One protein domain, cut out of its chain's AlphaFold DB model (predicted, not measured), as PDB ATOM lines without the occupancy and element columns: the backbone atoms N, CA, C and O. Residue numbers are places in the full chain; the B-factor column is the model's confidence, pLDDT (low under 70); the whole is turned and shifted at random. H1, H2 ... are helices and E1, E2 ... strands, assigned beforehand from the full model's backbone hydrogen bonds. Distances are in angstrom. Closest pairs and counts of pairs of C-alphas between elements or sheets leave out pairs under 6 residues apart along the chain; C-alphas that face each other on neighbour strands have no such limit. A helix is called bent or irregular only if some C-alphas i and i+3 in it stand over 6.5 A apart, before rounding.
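What this domain is: This is residues 294 to 318, 407 to 426 and 581 to 636 of the 1126 residues of the protein "Metallophos domain-containing protein" of Rhodotorula sp. CCFEE 5036 (UniProt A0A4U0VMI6). One helix, H2, runs through the middle of this small helical domain: H1 packs on one end of it, H6 packs near the other end, and H5 crosses it. The short helices H3 and H4 touch no helix, and the short strand E1 is at one far end. The printed part has 101 residues, with six named helices and one named strand in the order H1 E1 H2 H3 H4 H5 H6; the class is mostly helix. The whole is compact, with a radius of gyration of the C-alphas of 13.2 A, and spans 41 by 31 by 23 A.

How they stand to each other: H2, residues 407 to 421, is the hub. Its residues 417 to 421 touch H1, residues 294 to 308, at a shallow tilt of 30 degrees, opposite ways; the closest C-alphas, of Val 299 and Tyr 421, are 6.5 A apart. H5, residues 617 to 624, touches H2 at a steep tilt of 55 degrees, the closest C-alphas being those of Val 411 and His 618, 4.9 A. H6, residues 627 to 635, touches residues 408 to 412 of H2 at 54 degrees, a steep tilt; the closest C-alphas, of Leu 412 and Val 630, are 6.9 A apart. H3, residues 587 to 592, is close to H2 but not clearly touching: the C-alphas of Met 418 and Leu 592, the closest, are 8.0 A apart. H4, residues 598 to 603, is apart from H2. In H1, H2, H4 and H6 every O i to N i+4 pair is within hydrogen-bond range; H5 has 3 of 4, and H3 0 of 2, with 2 of 3 O i to N i+3 pairs.

Where its parts are: H1 starts at C-alpha 294 (147.158, 149.969, 106.035) and measures 20.9 A; H2 measures 21.8 A, and H6, 12.1 A, ends at C-alpha 635 (135.618, 116.750, 103.347). H3 is irregular, with C-alphas 588 and 591 7.5 A apart. E1, residues 316 to 318, pairs with no named strand.

The domain as a whole: Cuts leave C-alphas 318 and 407 18.4 A apart, and 426 and 581 20.0 A. The link from H4 to H5 is long, 13 residues. Residues 294 to 297, 425 to 426 and 581 are under pLDDT 70.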
ATOM      1  N   ARG A 294     148.127 150.071 107.151       51.50
ATOM      2  CA  ARG A 294     147.158 149.969 106.035       51.50
ATOM      3  C   ARG A 294     146.973 148.541 105.508       51.50
ATOM      4  O   ARG A 294     145.921 148.229 104.973       51.50
ATOM      5  N   PHE A 295     148.001 147.700 105.654       53.94
ATOM      6  CA  PHE A 295     147.952 146.266 105.382       53.94
ATOM      7  C   PHE A 295     146.873 145.554 106.216       53.94
ATOM      8  O   PHE A 295     146.006 144.901 105.644       53.94
ATOM      9  N   ALA A 296     146.876 145.732 107.539       60.88
ATOM     10  CA  ALA A 296     145.900 145.117 108.432       60.88
ATOM     11  C   ALA A 296     144.481 145.648 108.178       60.88
ATOM     12  O   ALA A 296     143.551 144.853 108.100       60.88
ATOM     13  N   ASP A 297     144.329 146.957 107.938       66.25
ATOM     14  CA  ASP A 297     143.041 147.541 107.537       66.25
ATOM     15  C   ASP A 297     142.521 146.897 106.230       66.25
ATOM     16  O   ASP A 297     141.360 146.497 106.152       66.25
ATOM     17  N   SER A 298     143.387 146.719 105.218       75.00
ATOM     18  CA  SER A 298     143.007 146.098 103.939       75.00
ATOM     19  C   SER A 298     142.688 144.603 104.039       75.00
ATOM     20  O   SER A 298     141.748 144.142 103.395       75.00
ATOM     21  N   VAL A 299     143.415 143.852 104.873       81.00
ATOM     22  CA  VAL A 299     143.124 142.432 105.134       81.00
ATOM     23  C   VAL A 299     141.835 142.297 105.950       81.00
ATOM     24  O   VAL A 299     141.037 141.407 105.679       81.00
ATOM     25  N   GLY A 300     141.558 143.217 106.878       81.62
ATOM     26  CA  GLY A 300     140.285 143.278 107.597       81.62
ATOM     27  C   GLY A 300     139.086 143.513 106.673       81.62
ATOM     28  O   GLY A 300     138.070 142.824 106.797       81.62
ATOM     29  N   GLU A 301     139.201 144.424 105.701       83.44
ATOM     30  CA  GLU A 301     138.179 144.599 104.659       83.44
ATOM     31  C   GLU A 301     138.038 143.359 103.762       83.44
ATOM     32  O   GLU A 301     136.910 142.974 103.444       83.44
ATOM     33  N   GLU A 302     139.138 142.702 103.377       84.69
ATOM     34  CA  GLU A 302     139.096 141.461 102.593       84.69
ATOM     35  C   GLU A 302     138.422 140.323 103.374       84.69
ATOM     36  O   GLU A 302     137.509 139.687 102.853       84.69
ATOM     37  N   VAL A 303     138.762 140.113 104.647       85.88
ATOM     38  CA  VAL A 303     138.145 139.084 105.502       85.88
ATOM     39  C   VAL A 303     136.651 139.339 105.711       85.88
ATOM     40  O   VAL A 303     135.856 138.397 105.659       85.88
ATOM     41  N   LEU A 304     136.224 140.596 105.870       85.31
ATOM     42  CA  LEU A 304     134.797 140.941 105.915       85.31
ATOM     43  C   LEU A 304     134.099 140.704 104.565       85.31
ATOM     44  O   LEU A 304     132.951 140.247 104.546       85.31
ATOM     45  N   GLN A 305     134.773 140.938 103.434       86.25
ATOM     46  CA  GLN A 305     134.254 140.585 102.109       86.25
ATOM     47  C   GLN A 305     134.138 139.063 101.936       86.25
ATOM     48  O   GLN A 305     133.075 138.594 101.523       86.25
ATOM     49  N   LEU A 306     135.156 138.287 102.317       84.56
ATOM     50  CA  LEU A 306     135.156 136.816 102.325       84.56
ATOM     51  C   LEU A 306     134.010 136.259 103.186       84.56
ATOM     52  O   LEU A 306     133.271 135.382 102.732       84.56
ATOM     53  N   ALA A 307     133.783 136.824 104.376       83.44
ATOM     54  CA  ALA A 307     132.634 136.480 105.215       83.44
ATOM     55  C   ALA A 307     131.302 136.803 104.513       83.44
ATOM     56  O   ALA A 307     130.400 135.969 104.471       83.44
ATOM     57  N   SER A 308     131.186 137.985 103.895       83.62
ATOM     58  CA  SER A 308     129.966 138.411 103.188       83.62
ATOM     59  C   SER A 308     129.659 137.602 101.918       83.62
ATOM     60  O   SER A 308     128.493 137.477 101.543       83.62
ATOM     61  N   ASN A 309     130.693 137.019 101.303       84.06
ATOM     62  CA  ASN A 309     130.632 136.103 100.162       84.06
ATOM     63  C   ASN A 309     130.517 134.622 100.598       84.06
ATOM     64  O   ASN A 309     130.475 133.726  99.753       84.06
ATOM     65  N   GLY A 310     130.509 134.346 101.907       82.12
ATOM     66  CA  GLY A 310     130.426 133.000 102.476       82.12
ATOM     67  C   GLY A 310     131.595 132.075 102.145       82.12
ATOM     68  O   GLY A 310     131.443 130.861 102.253       82.12
ATOM     69  N   THR A 311     132.754 132.593 101.735       84.31
ATOM     70  CA  THR A 311     133.923 131.747 101.422       84.31
ATOM     71  C   THR A 311     134.525 131.138 102.690       84.31
ATOM     72  O   THR A 311     134.916 129.970 102.677       84.31
ATOM     73  N   LEU A 312     134.479 131.871 103.813       85.94
ATOM     74  CA  LEU A 312     134.758 131.336 105.155       85.94
ATOM     75  C   LEU A 312     133.818 130.170 105.514       85.94
ATOM     76  O   LEU A 312     134.222 129.248 106.214       85.94
ATOM     77  N   SER A 313     132.590 130.181 104.992       84.12
ATOM     78  CA  SER A 313     131.560 129.179 105.271       84.12
ATOM     79  C   SER A 313     131.502 128.026 104.261       84.12
ATOM     80  O   SER A 313     130.605 127.199 104.373       84.12
ATOM     81  N   ALA A 314     132.410 127.944 103.278       88.06
ATOM     82  CA  ALA A 314     132.240 127.070 102.111       88.06
ATOM     83  C   ALA A 314     131.887 125.600 102.450       88.06
ATOM     84  O   ALA A 314     132.577 124.915 103.216       88.06
ATOM     85  N   TYR A 315     130.805 125.116 101.834       91.81
ATOM     86  CA  TYR A 315     130.236 123.791 102.073       91.81
ATOM     87  C   TYR A 315     130.533 122.817 100.938       91.81
ATOM     88  O   TYR A 315     130.363 123.133  99.759       91.81
ATOM     89  N   LYS A 316     130.838 121.577 101.315       93.06
ATOM     90  CA  LYS A 316     130.519 120.418 100.488       93.06
ATOM     91  C   LYS A 316     129.045 120.101 100.731       93.06
ATOM     92  O   LYS A 316     128.637 119.927 101.876       93.06
ATOM     93  N   TRP A 317     128.231 120.092  99.685       92.94
ATOM     94  CA  TRP A 317     126.778 120.093  99.849       92.94
ATOM     95  C   TRP A 317     126.214 118.701 100.099       92.94
ATOM     96  O   TRP A 317     125.765 118.396 101.205       92.94
ATOM     97  N   HIS A 318     126.300 117.837  99.096       93.06
ATOM     98  CA  HIS A 318     125.688 116.517  99.119       93.06
ATOM     99  C   HIS A 318     126.708 115.467  98.676       93.06
ATOM    100  O   HIS A 318     127.601 115.745  97.875       93.06
ATOM    101  N   ASN A 407     128.567 122.954 114.924       96.75
ATOM    102  CA  ASN A 407     129.747 123.302 115.697       96.75
ATOM    103  C   ASN A 407     131.025 123.072 114.889       96.75
ATOM    104  O   ASN A 407     131.885 123.949 114.904       96.75
ATOM    105  N   ASP A 408     131.106 121.988 114.114       97.44
ATOM    106  CA  ASP A 408     132.231 121.728 113.198       97.44
ATOM    107  C   ASP A 408     132.386 122.872 112.185       97.44
ATOM    108  O   ASP A 408     133.476 123.410 111.995       97.44
ATOM    109  N   GLN A 409     131.264 123.317 111.606       96.50
ATOM    110  CA  GLN A 409     131.214 124.459 110.693       96.50
ATOM    111  C   GLN A 409     131.798 125.740 111.311       96.50
ATOM    112  O   GLN A 409     132.551 126.441 110.648       96.50
ATOM    113  N   LYS A 410     131.507 126.033 112.586       95.81
ATOM    114  CA  LYS A 410     132.030 127.231 113.273       95.81
ATOM    115  C   LYS A 410     133.528 127.140 113.560       95.81
ATOM    116  O   LYS A 410     134.196 128.167 113.605       95.81
ATOM    117  N   VAL A 411     134.061 125.931 113.765       96.94
ATOM    118  CA  VAL A 411     135.512 125.720 113.894       96.94
ATOM    119  C   VAL A 411     136.197 125.936 112.542       96.94
ATOM    120  O   VAL A 411     137.210 126.629 112.490       96.94
ATOM    121  N   LEU A 412     135.620 125.439 111.442       96.31
ATOM    122  CA  LEU A 412     136.109 125.706 110.080       96.31
ATOM    123  C   LEU A 412     136.039 127.192 109.699       96.31
ATOM    124  O   LEU A 412     136.979 127.720 109.109       96.31
ATOM    125  N   GLU A 413     134.958 127.881 110.058       95.25
ATOM    126  CA  GLU A 413     134.794 129.318 109.816       95.25
ATOM    127  C   GLU A 413     135.856 130.137 110.563       95.25
ATOM    128  O   GLU A 413     136.508 130.993 109.958       95.25
ATOM    129  N   TRP A 414     136.113 129.825 111.839       95.81
ATOM    130  CA  TRP A 414     137.229 130.414 112.583       95.81
ATOM    131  C   TRP A 414     138.590 130.071 111.980       95.81
ATOM    132  O   TRP A 414     139.446 130.947 111.896       95.81
ATOM    133  N   ARG A 415     138.796 128.826 111.536       95.06
ATOM    134  CA  ARG A 415     140.053 128.386 110.921       95.06
ATOM    135  C   ARG A 415     140.371 129.194 109.665       95.06
ATOM    136  O   ARG A 415     141.440 129.791 109.584       95.06
ATOM    137  N   LYS A 416     139.407 129.308 108.751       93.81
ATOM    138  CA  LYS A 416     139.546 130.092 107.516       93.81
ATOM    139  C   LYS A 416     139.704 131.582 107.775       93.81
ATOM    140  O   LYS A 416     140.414 132.254 107.037       93.81
ATOM    141  N   TRP A 417     139.076 132.105 108.828       94.00
ATOM    142  CA  TRP A 417     139.300 133.480 109.275       94.00
ATOM    143  C   TRP A 417     140.767 133.688 109.691       94.00
ATOM    144  O   TRP A 417     141.368 134.673 109.276       94.00
ATOM    145  N   MET A 418     141.379 132.749 110.425       92.50
ATOM    146  CA  MET A 418     142.800 132.825 110.817       92.50
ATOM    147  C   MET A 418     143.730 132.727 109.605       92.50
ATOM    148  O   MET A 418     144.626 133.553 109.443       92.50
ATOM    149  N   GLU A 419     143.483 131.753 108.729       90.69
ATOM    150  CA  GLU A 419     144.263 131.520 107.507       90.69
ATOM    151  C   GLU A 419     144.192 132.707 106.532       90.69
ATOM    152  O   GLU A 419     145.177 132.996 105.855       90.69
ATOM    153  N   ALA A 420     143.074 133.442 106.505       89.81
ATOM    154  CA  ALA A 420     142.909 134.642 105.688       89.81
ATOM    155  C   ALA A 420     143.662 135.880 106.222       89.81
ATOM    156  O   ALA A 420     144.034 136.736 105.420       89.81
ATOM    157  N   TYR A 421     143.946 135.974 107.530       88.44
ATOM    158  CA  TYR A 421     144.955 136.928 108.027       88.44
ATOM    159  C   TYR A 421     146.384 136.451 107.743       88.44
ATOM    160  O   TYR A 421     147.276 137.276 107.540       88.44
ATOM    161  N   GLY A 422     146.584 135.130 107.704       85.12
ATOM    162  CA  GLY A 422     147.878 134.493 107.486       85.12
ATOM    163  C   GLY A 422     148.851 134.691 108.657       85.12
ATOM    164  O   GLY A 422     148.559 135.424 109.602       85.12
ATOM    165  N   PRO A 423     150.031 134.053 108.618       84.38
ATOM    166  CA  PRO A 423     151.034 134.236 109.657       84.38
ATOM    167  C   PRO A 423     151.521 135.686 109.617       84.38
ATOM    168  O   PRO A 423     152.071 136.137 108.605       84.38
ATOM    169  N   MET A 424     151.343 136.435 110.709       72.50
ATOM    170  CA  MET A 424     151.911 137.779 110.765       72.50
ATOM    171  C   MET A 424     153.441 137.672 110.707       72.50
ATOM    172  O   MET A 424     154.022 136.835 111.404       72.50
ATOM    173  N   PRO A 425     154.126 138.530 109.927       59.44
ATOM    174  CA  PRO A 425     155.577 138.549 109.897       59.44
ATOM    175  C   PRO A 425     156.097 139.053 111.244       59.44
ATOM    176  O   PRO A 425     156.273 140.257 111.453       59.44
ATOM    177  N   VAL A 426     156.354 138.114 112.161       54.59
ATOM    178  CA  VAL A 426     157.116 138.350 113.390       54.59
ATOM    179  C   VAL A 426     158.366 139.126 112.979       54.59
ATOM    180  O   VAL A 426     159.051 138.689 112.049       54.59
ATOM    181  N   GLY A 581     151.059 119.004 117.322       53.41
ATOM    182  CA  GLY A 581     150.302 120.123 117.877       53.41
ATOM    183  C   GLY A 581     149.826 121.016 116.732       53.41
ATOM    184  O   GLY A 581     150.529 121.136 115.735       53.41
ATOM    185  N   GLY A 582     148.626 121.588 116.863       72.06
ATOM    186  CA  GLY A 582     147.937 122.279 115.770       72.06
ATOM    187  C   GLY A 582     148.763 123.357 115.073       72.06
ATOM    188  O   GLY A 582     149.450 124.150 115.715       72.06
ATOM    189  N   ASP A 583     148.641 123.411 113.749       81.25
ATOM    190  CA  ASP A 583     149.577 124.136 112.880       81.25
ATOM    191  C   ASP A 583     149.474 125.673 112.986       81.25
ATOM    192  O   ASP A 583     150.256 126.388 112.368       81.25
ATOM    193  N   LEU A 584     148.526 126.192 113.780       89.50
ATOM    194  CA  LEU A 584     148.377 127.617 114.106       89.50
ATOM    195  C   LEU A 584     148.741 127.932 115.573       89.50
ATOM    196  O   LEU A 584     148.287 128.931 116.135       89.50
ATOM    197  N   LEU A 585     149.530 127.068 116.221       85.81
ATOM    198  CA  LEU A 585     150.092 127.287 117.563       85.81
ATOM    199  C   LEU A 585     151.547 127.792 117.538       85.81
ATOM    200  O   LEU A 585     152.114 128.054 118.601       85.81
ATOM    201  N   GLY A 586     152.159 127.915 116.355       84.44
ATOM    202  CA  GLY A 586     153.529 128.401 116.197       84.44
ATOM    203  C   GLY A 586     153.693 129.901 116.502       84.44
ATOM    204  O   GLY A 586     152.710 130.644 116.603       84.44
ATOM    205  N   PRO A 587     154.940 130.379 116.686       83.25
ATOM    206  CA  PRO A 587     155.226 131.761 117.082       83.25
ATOM    207  C   PRO A 587     154.708 132.808 116.081       83.25
ATOM    208  O   PRO A 587     154.341 133.913 116.480       83.25
ATOM    209  N   GLU A 588     154.617 132.463 114.800       83.38
ATOM    210  CA  GLU A 588     154.022 133.276 113.733       83.38
ATOM    211  C   GLU A 588     152.503 133.487 113.864       83.38
ATOM    212  O   GLU A 588     151.971 134.456 113.319       83.38
ATOM    213  N   TYR A 589     151.824 132.666 114.671       88.94
ATOM    214  CA  TYR A 589     150.413 132.810 115.043       88.94
ATOM    215  C   TYR A 589     150.196 133.245 116.503       88.94
ATOM    216  O   TYR A 589     149.056 133.339 116.958       88.94
ATOM    217  N   ALA A 590     151.251 133.617 117.240       85.88
ATOM    218  CA  ALA A 590     151.143 134.077 118.634       85.88
ATOM    219  C   ALA A 590     150.240 135.322 118.817       85.88
ATOM    220  O   ALA A 590     149.691 135.550 119.896       85.88
ATOM    221  N   TYR A 591     150.028 136.102 117.751       87.19
ATOM    222  CA  TYR A 591     149.083 137.225 117.710       87.19
ATOM    223  C   TYR A 591     147.596 136.797 117.729       87.19
ATOM    224  O   TYR A 591     146.715 137.647 117.818       87.19
ATOM    225  N   LEU A 592     147.301 135.493 117.682       90.62
ATOM    226  CA  LEU A 592     145.967 134.907 117.855       90.62
ATOM    227  C   LEU A 592     145.722 134.421 119.297       90.62
ATOM    228  O   LEU A 592     144.916 133.515 119.533       90.62
ATOM    229  N   SER A 593     146.414 134.992 120.288       89.62
ATOM    230  CA  SER A 593     146.147 134.695 121.700       89.62
ATOM    231  C   SER A 593     144.715 135.079 122.104       89.62
ATOM    232  O   SER A 593     144.204 136.142 121.738       89.62
ATOM    233  N   SER A 594     144.083 134.226 122.915       91.06
ATOM    234  CA  SER A 594     142.815 134.498 123.605       91.06
ATOM    235  C   SER A 594     142.847 135.796 124.410       91.06
ATOM    236  O   SER A 594     141.827 136.470 124.541       91.06
ATOM    237  N   ASP A 595     144.026 136.154 124.915       90.56
ATOM    238  CA  ASP A 595     144.196 137.102 126.015       90.56
ATOM    239  C   ASP A 595     144.224 138.567 125.546       90.56
ATOM    240  O   ASP A 595     144.215 139.486 126.365       90.56
ATOM    241  N   LEU A 596     144.232 138.800 124.226       88.62
ATOM    242  CA  LEU A 596     144.300 140.136 123.635       88.62
ATOM    243  C   LEU A 596     143.034 140.962 123.902       88.62
ATOM    244  O   LEU A 596     141.908 140.604 123.514       88.62
ATOM    245  N   SER A 597     143.234 142.145 124.481       88.75
ATOM    246  CA  SER A 597     142.174 143.126 124.705       88.75
ATOM    247  C   SER A 597     141.523 143.571 123.391       88.75
ATOM    248  O   SER A 597     142.097 143.470 122.305       88.75
ATOM    249  N   ALA A 598     140.307 144.115 123.478       87.88
ATOM    250  CA  ALA A 598     139.634 144.691 122.312       87.88
ATOM    251  C   ALA A 598     140.471 145.809 121.655       87.88
ATOM    252  O   ALA A 598     140.523 145.899 120.433       87.88
ATOM    253  N   THR A 599     141.179 146.603 122.463       86.88
ATOM    254  CA  THR A 599     142.080 147.672 122.013       86.88
ATOM    255  C   THR A 599     143.326 147.158 121.295       86.88
ATOM    256  O   THR A 599     143.730 147.758 120.304       86.88
ATOM    257  N   GLU A 600     143.925 146.050 121.735       87.00
ATOM    258  CA  GLU A 600     145.062 145.439 121.029       87.00
ATOM    259  C   GLU A 600     144.608 144.815 119.708       87.00
ATOM    260  O   GLU A 600     145.252 145.011 118.682       87.00
ATOM    261  N   ARG A 601     143.445 144.151 119.688       88.50
ATOM    262  CA  ARG A 601     142.864 143.603 118.451       88.50
ATOM    263  C   ARG A 601     142.521 144.691 117.428       88.50
ATOM    264  O   ARG A 601     142.756 144.488 116.241       88.50
ATOM    265  N   GLU A 602     142.061 145.862 117.872       84.25
ATOM    266  CA  GLU A 602     141.860 147.032 117.002       84.25
ATOM    267  C   GLU A 602     143.188 147.647 116.509       84.25
ATOM    268  O   GLU A 602     143.273 148.104 115.369       84.25
ATOM    269  N   GLN A 603     144.243 147.647 117.331       84.50
ATOM    270  CA  GLN A 603     145.587 148.091 116.920       84.50
ATOM    271  C   GLN A 603     146.232 147.138 115.903       84.50
ATOM    272  O   GLN A 603     146.962 147.593 115.024       84.50
ATOM    273  N   LEU A 604     145.925 145.841 115.995       82.94
ATOM    274  CA  LEU A 604     146.307 144.806 115.032       82.94
ATOM    275  C   LEU A 604     145.392 144.742 113.791       82.94
ATOM    276  O   LEU A 604     145.645 143.928 112.910       82.94
ATOM    277  N   GLY A 605     144.339 145.565 113.708       85.00
ATOM    278  CA  GLY A 605     143.399 145.587 112.577       85.00
ATOM    279  C   GLY A 605     142.545 144.321 112.418       85.00
ATOM    280  O   GLY A 605     142.037 144.056 111.331       85.00
ATOM    281  N   LEU A 606     142.372 143.526 113.480       87.94
ATOM    282  CA  LEU A 606     141.652 142.249 113.432       87.94
ATOM    283  C   LEU A 606     140.130 142.466 113.401       87.94
ATOM    284  O   LEU A 606     139.456 142.483 114.436       87.94
ATOM    285  N   ALA A 607     139.576 142.601 112.197       88.50
ATOM    286  CA  ALA A 607     138.141 142.605 111.947       88.50
ATOM    287  C   ALA A 607     137.531 141.212 112.195       88.50
ATOM    288  O   ALA A 607     137.827 140.237 111.496       88.50
ATOM    289  N   ILE A 608     136.655 141.132 113.199       89.31
ATOM    290  CA  ILE A 608     135.929 139.923 113.614       89.31
ATOM    291  C   ILE A 608     134.464 140.048 113.143       89.31
ATOM    292  O   ILE A 608     133.864 141.101 113.373       89.31
ATOM    293  N   PRO A 609     133.867 139.021 112.502       88.06
ATOM    294  CA  PRO A 609     132.470 139.055 112.063       88.06
ATOM    295  C   PRO A 609     131.455 139.262 113.201       88.06
ATOM    296  O   PRO A 609     131.693 138.909 114.358       88.06
ATOM    297  N   GLU A 610     130.282 139.810 112.871       85.69
ATOM    298  CA  GLU A 610     129.224 140.060 113.857       85.69
ATOM    299  C   GLU A 610     128.749 138.753 114.525       85.69
ATOM    300  O   GLU A 610     128.501 137.742 113.869       85.69
ATOM    301  N   GLY A 611     128.623 138.775 115.856       86.44
ATOM    302  CA  GLY A 611     128.201 137.622 116.657       86.44
ATOM    303  C   GLY A 611     129.293 136.584 116.944       86.44
ATOM    304  O   GLY A 611     129.038 135.650 117.704       86.44
ATOM    305  N   TRP A 612     130.503 136.733 116.395       92.31
ATOM    306  CA  TRP A 612     131.636 135.859 116.704       92.31
ATOM    307  C   TRP A 612     132.324 136.281 118.012       92.31
ATOM    308  O   TRP A 612     132.485 137.466 118.302       92.31
ATOM    309  N   VAL A 613     132.748 135.300 118.817       93.06
ATOM    310  CA  VAL A 613     133.329 135.526 120.152       93.06
ATOM    311  C   VAL A 613     134.811 135.147 120.161       93.06
ATOM    312  O   VAL A 613     135.160 133.976 120.015       93.06
ATOM    313  N   TRP A 614     135.686 136.141 120.344       94.19
ATOM    314  CA  TRP A 614     137.130 135.931 120.521       94.19
ATOM    315  C   TRP A 614     137.421 135.050 121.741       94.19
ATOM    316  O   TRP A 614     136.734 135.178 122.754       94.19
ATOM    317  N   GLY A 615     138.418 134.164 121.660       93.25
ATOM    318  CA  GLY A 615     138.747 133.244 122.759       93.25
ATOM    319  C   GLY A 615     137.648 132.215 123.077       93.25
ATOM    320  O   GLY A 615     137.691 131.580 124.127       93.25
ATOM    321  N   SER A 616     136.642 132.058 122.207       95.38
ATOM    322  CA  SER A 616     135.616 131.019 122.350       95.38
ATOM    323  C   SER A 616     136.185 129.614 122.151       95.38
ATOM    324  O   SER A 616     137.242 129.433 121.553       95.38
ATOM    325  N   GLU A 617     135.443 128.597 122.595       95.69
ATOM    326  CA  GLU A 617     135.803 127.192 122.380       95.69
ATOM    327  C   GLU A 617     136.085 126.884 120.898       95.69
ATOM    328  O   GLU A 617     137.091 126.252 120.582       95.69
ATOM    329  N   HIS A 618     135.252 127.389 119.978       96.62
ATOM    330  CA  HIS A 618     135.432 127.200 118.535       96.62
ATOM    331  C   HIS A 618     136.720 127.844 118.004       96.62
ATOM    332  O   HIS A 618     137.400 127.251 117.171       96.62
ATOM    333  N   PHE A 619     137.071 129.030 118.511       96.19
ATOM    334  CA  PHE A 619     138.309 129.744 118.186       96.19
ATOM    335  C   PHE A 619     139.543 129.007 118.733       96.19
ATOM    336  O   PHE A 619     140.529 128.804 118.025       96.19
ATOM    337  N   GLU A 620     139.490 128.542 119.981       95.19
ATOM    338  CA  GLU A 620     140.584 127.781 120.585       95.19
ATOM    339  C   GLU A 620     140.781 126.411 119.912       95.19
ATOM    340  O   GLU A 620     141.923 125.991 119.708       95.19
ATOM    341  N   LEU A 621     139.710 125.735 119.489       95.81
ATOM    342  CA  LEU A 621     139.805 124.511 118.687       95.81
ATOM    343  C   LEU A 621     140.407 124.770 117.304       95.81
ATOM    344  O   LEU A 621     141.307 124.036 116.905       95.81
ATOM    345  N   ALA A 622     139.982 125.822 116.597       96.12
ATOM    346  CA  ALA A 622     140.458 126.130 115.243       96.12
ATOM    347  C   ALA A 622     141.987 126.300 115.169       96.12
ATOM    348  O   ALA A 622     142.622 125.795 114.237       96.12
ATOM    349  N   LYS A 623     142.593 126.921 116.193       94.31
ATOM    350  CA  LYS A 623     144.060 127.022 116.319       94.31
ATOM    351  C   LYS A 623     144.755 125.672 116.528       94.31
ATOM    352  O   LYS A 623     145.892 125.493 116.108       94.31
ATOM    353  N   ARG A 624     144.083 124.734 117.204       94.94
ATOM    354  CA  ARG A 624     144.628 123.431 117.623       94.94
ATOM    355  C   ARG A 624     144.452 122.311 116.594       94.94
ATOM    356  O   ARG A 624     145.080 121.272 116.761       94.94
ATOM    357  N   LEU A 625     143.640 122.506 115.554       95.06
ATOM    358  CA  LEU A 625     143.516 121.545 114.454       95.06
ATOM    359  C   LEU A 625     144.821 121.440 113.645       95.06
ATOM    360  O   LEU A 625     145.453 122.457 113.338       95.06
ATOM    361  N   THR A 626     145.190 120.226 113.239       94.06
ATOM    362  CA  THR A 626     146.177 120.013 112.166       94.06
ATOM    363  C   THR A 626     145.537 120.275 110.801       94.06
ATOM    364  O   THR A 626     144.316 120.234 110.654       94.06
ATOM    365  N   THR A 627     146.331 120.516 109.766       92.50
ATOM    366  CA  THR A 627     145.838 120.749 108.397       92.50
ATOM    367  C   THR A 627     144.969 119.581 107.920       92.50
ATOM    368  O   THR A 627     143.875 119.788 107.404       92.50
ATOM    369  N   ALA A 628     145.366 118.345 108.225       94.19
ATOM    370  CA  ALA A 628     144.594 117.154 107.879       94.19
ATOM    371  C   ALA A 628     143.359 116.902 108.787       94.19
ATOM    372  O   ALA A 628     142.510 116.075 108.445       94.19
ATOM    373  N   ASP A 629     143.214 117.605 109.920       96.06
ATOM    374  CA  ASP A 629     141.933 117.712 110.646       96.06
ATOM    375  C   ASP A 629     140.965 118.651 109.920       96.06
ATOM    376  O   ASP A 629     139.777 118.350 109.794       96.06
ATOM    377  N   VAL A 630     141.480 119.777 109.415       95.56
ATOM    378  CA  VAL A 630     140.711 120.748 108.625       95.56
ATOM    379  C   VAL A 630     140.224 120.093 107.335       95.56
ATOM    380  O   VAL A 630     139.019 120.069 107.104       95.56
ATOM    381  N   GLU A 631     141.112 119.456 106.565       95.25
ATOM    382  CA  GLU A 631     140.765 118.710 105.343       95.25
ATOM    383  C   GLU A 631     139.682 117.646 105.583       95.25
ATOM    384  O   GLU A 631     138.786 117.474 104.754       95.25
ATOM    385  N   TYR A 632     139.721 116.946 106.725       97.00
ATOM    386  CA  TYR A 632     138.684 115.978 107.087       97.00
ATOM    387  C   TYR A 632     137.326 116.659 107.293       97.00
ATOM    388  O   TYR A 632     136.341 116.262 106.669       97.00
ATOM    389  N   LEU A 633     137.271 117.700 108.131       96.88
ATOM    390  CA  LEU A 633     136.037 118.435 108.431       96.88
ATOM    391  C   LEU A 633     135.480 119.161 107.192       96.88
ATOM    392  O   LEU A 633     134.262 119.223 106.995       96.88
ATOM    393  N   GLU A 634     136.352 119.667 106.319       95.12
ATOM    394  CA  GLU A 634     135.980 120.205 105.009       95.12
ATOM    395  C   GLU A 634     135.434 119.119 104.073       95.12
ATOM    396  O   GLU A 634     134.438 119.337 103.375       95.12
ATOM    397  N   GLY A 635     136.032 117.928 104.104       95.12
ATOM    398  CA  GLY A 635     135.618 116.750 103.347       95.12
ATOM    399  C   GLY A 635     134.239 116.193 103.724       95.12
ATOM    400  O   GLY A 635     133.683 115.409 102.941       95.12
ATOM    401  N   LEU A 636     133.663 116.605 104.858       96.88
ATOM    402  CA  LEU A 636     132.304 116.253 105.280       96.88
ATOM    403  C   LEU A 636     131.235 117.061 104.512       96.88
ATOM    404  O   LEU A 636     131.293 118.295 104.512       96.88
TER     405      LEU A 636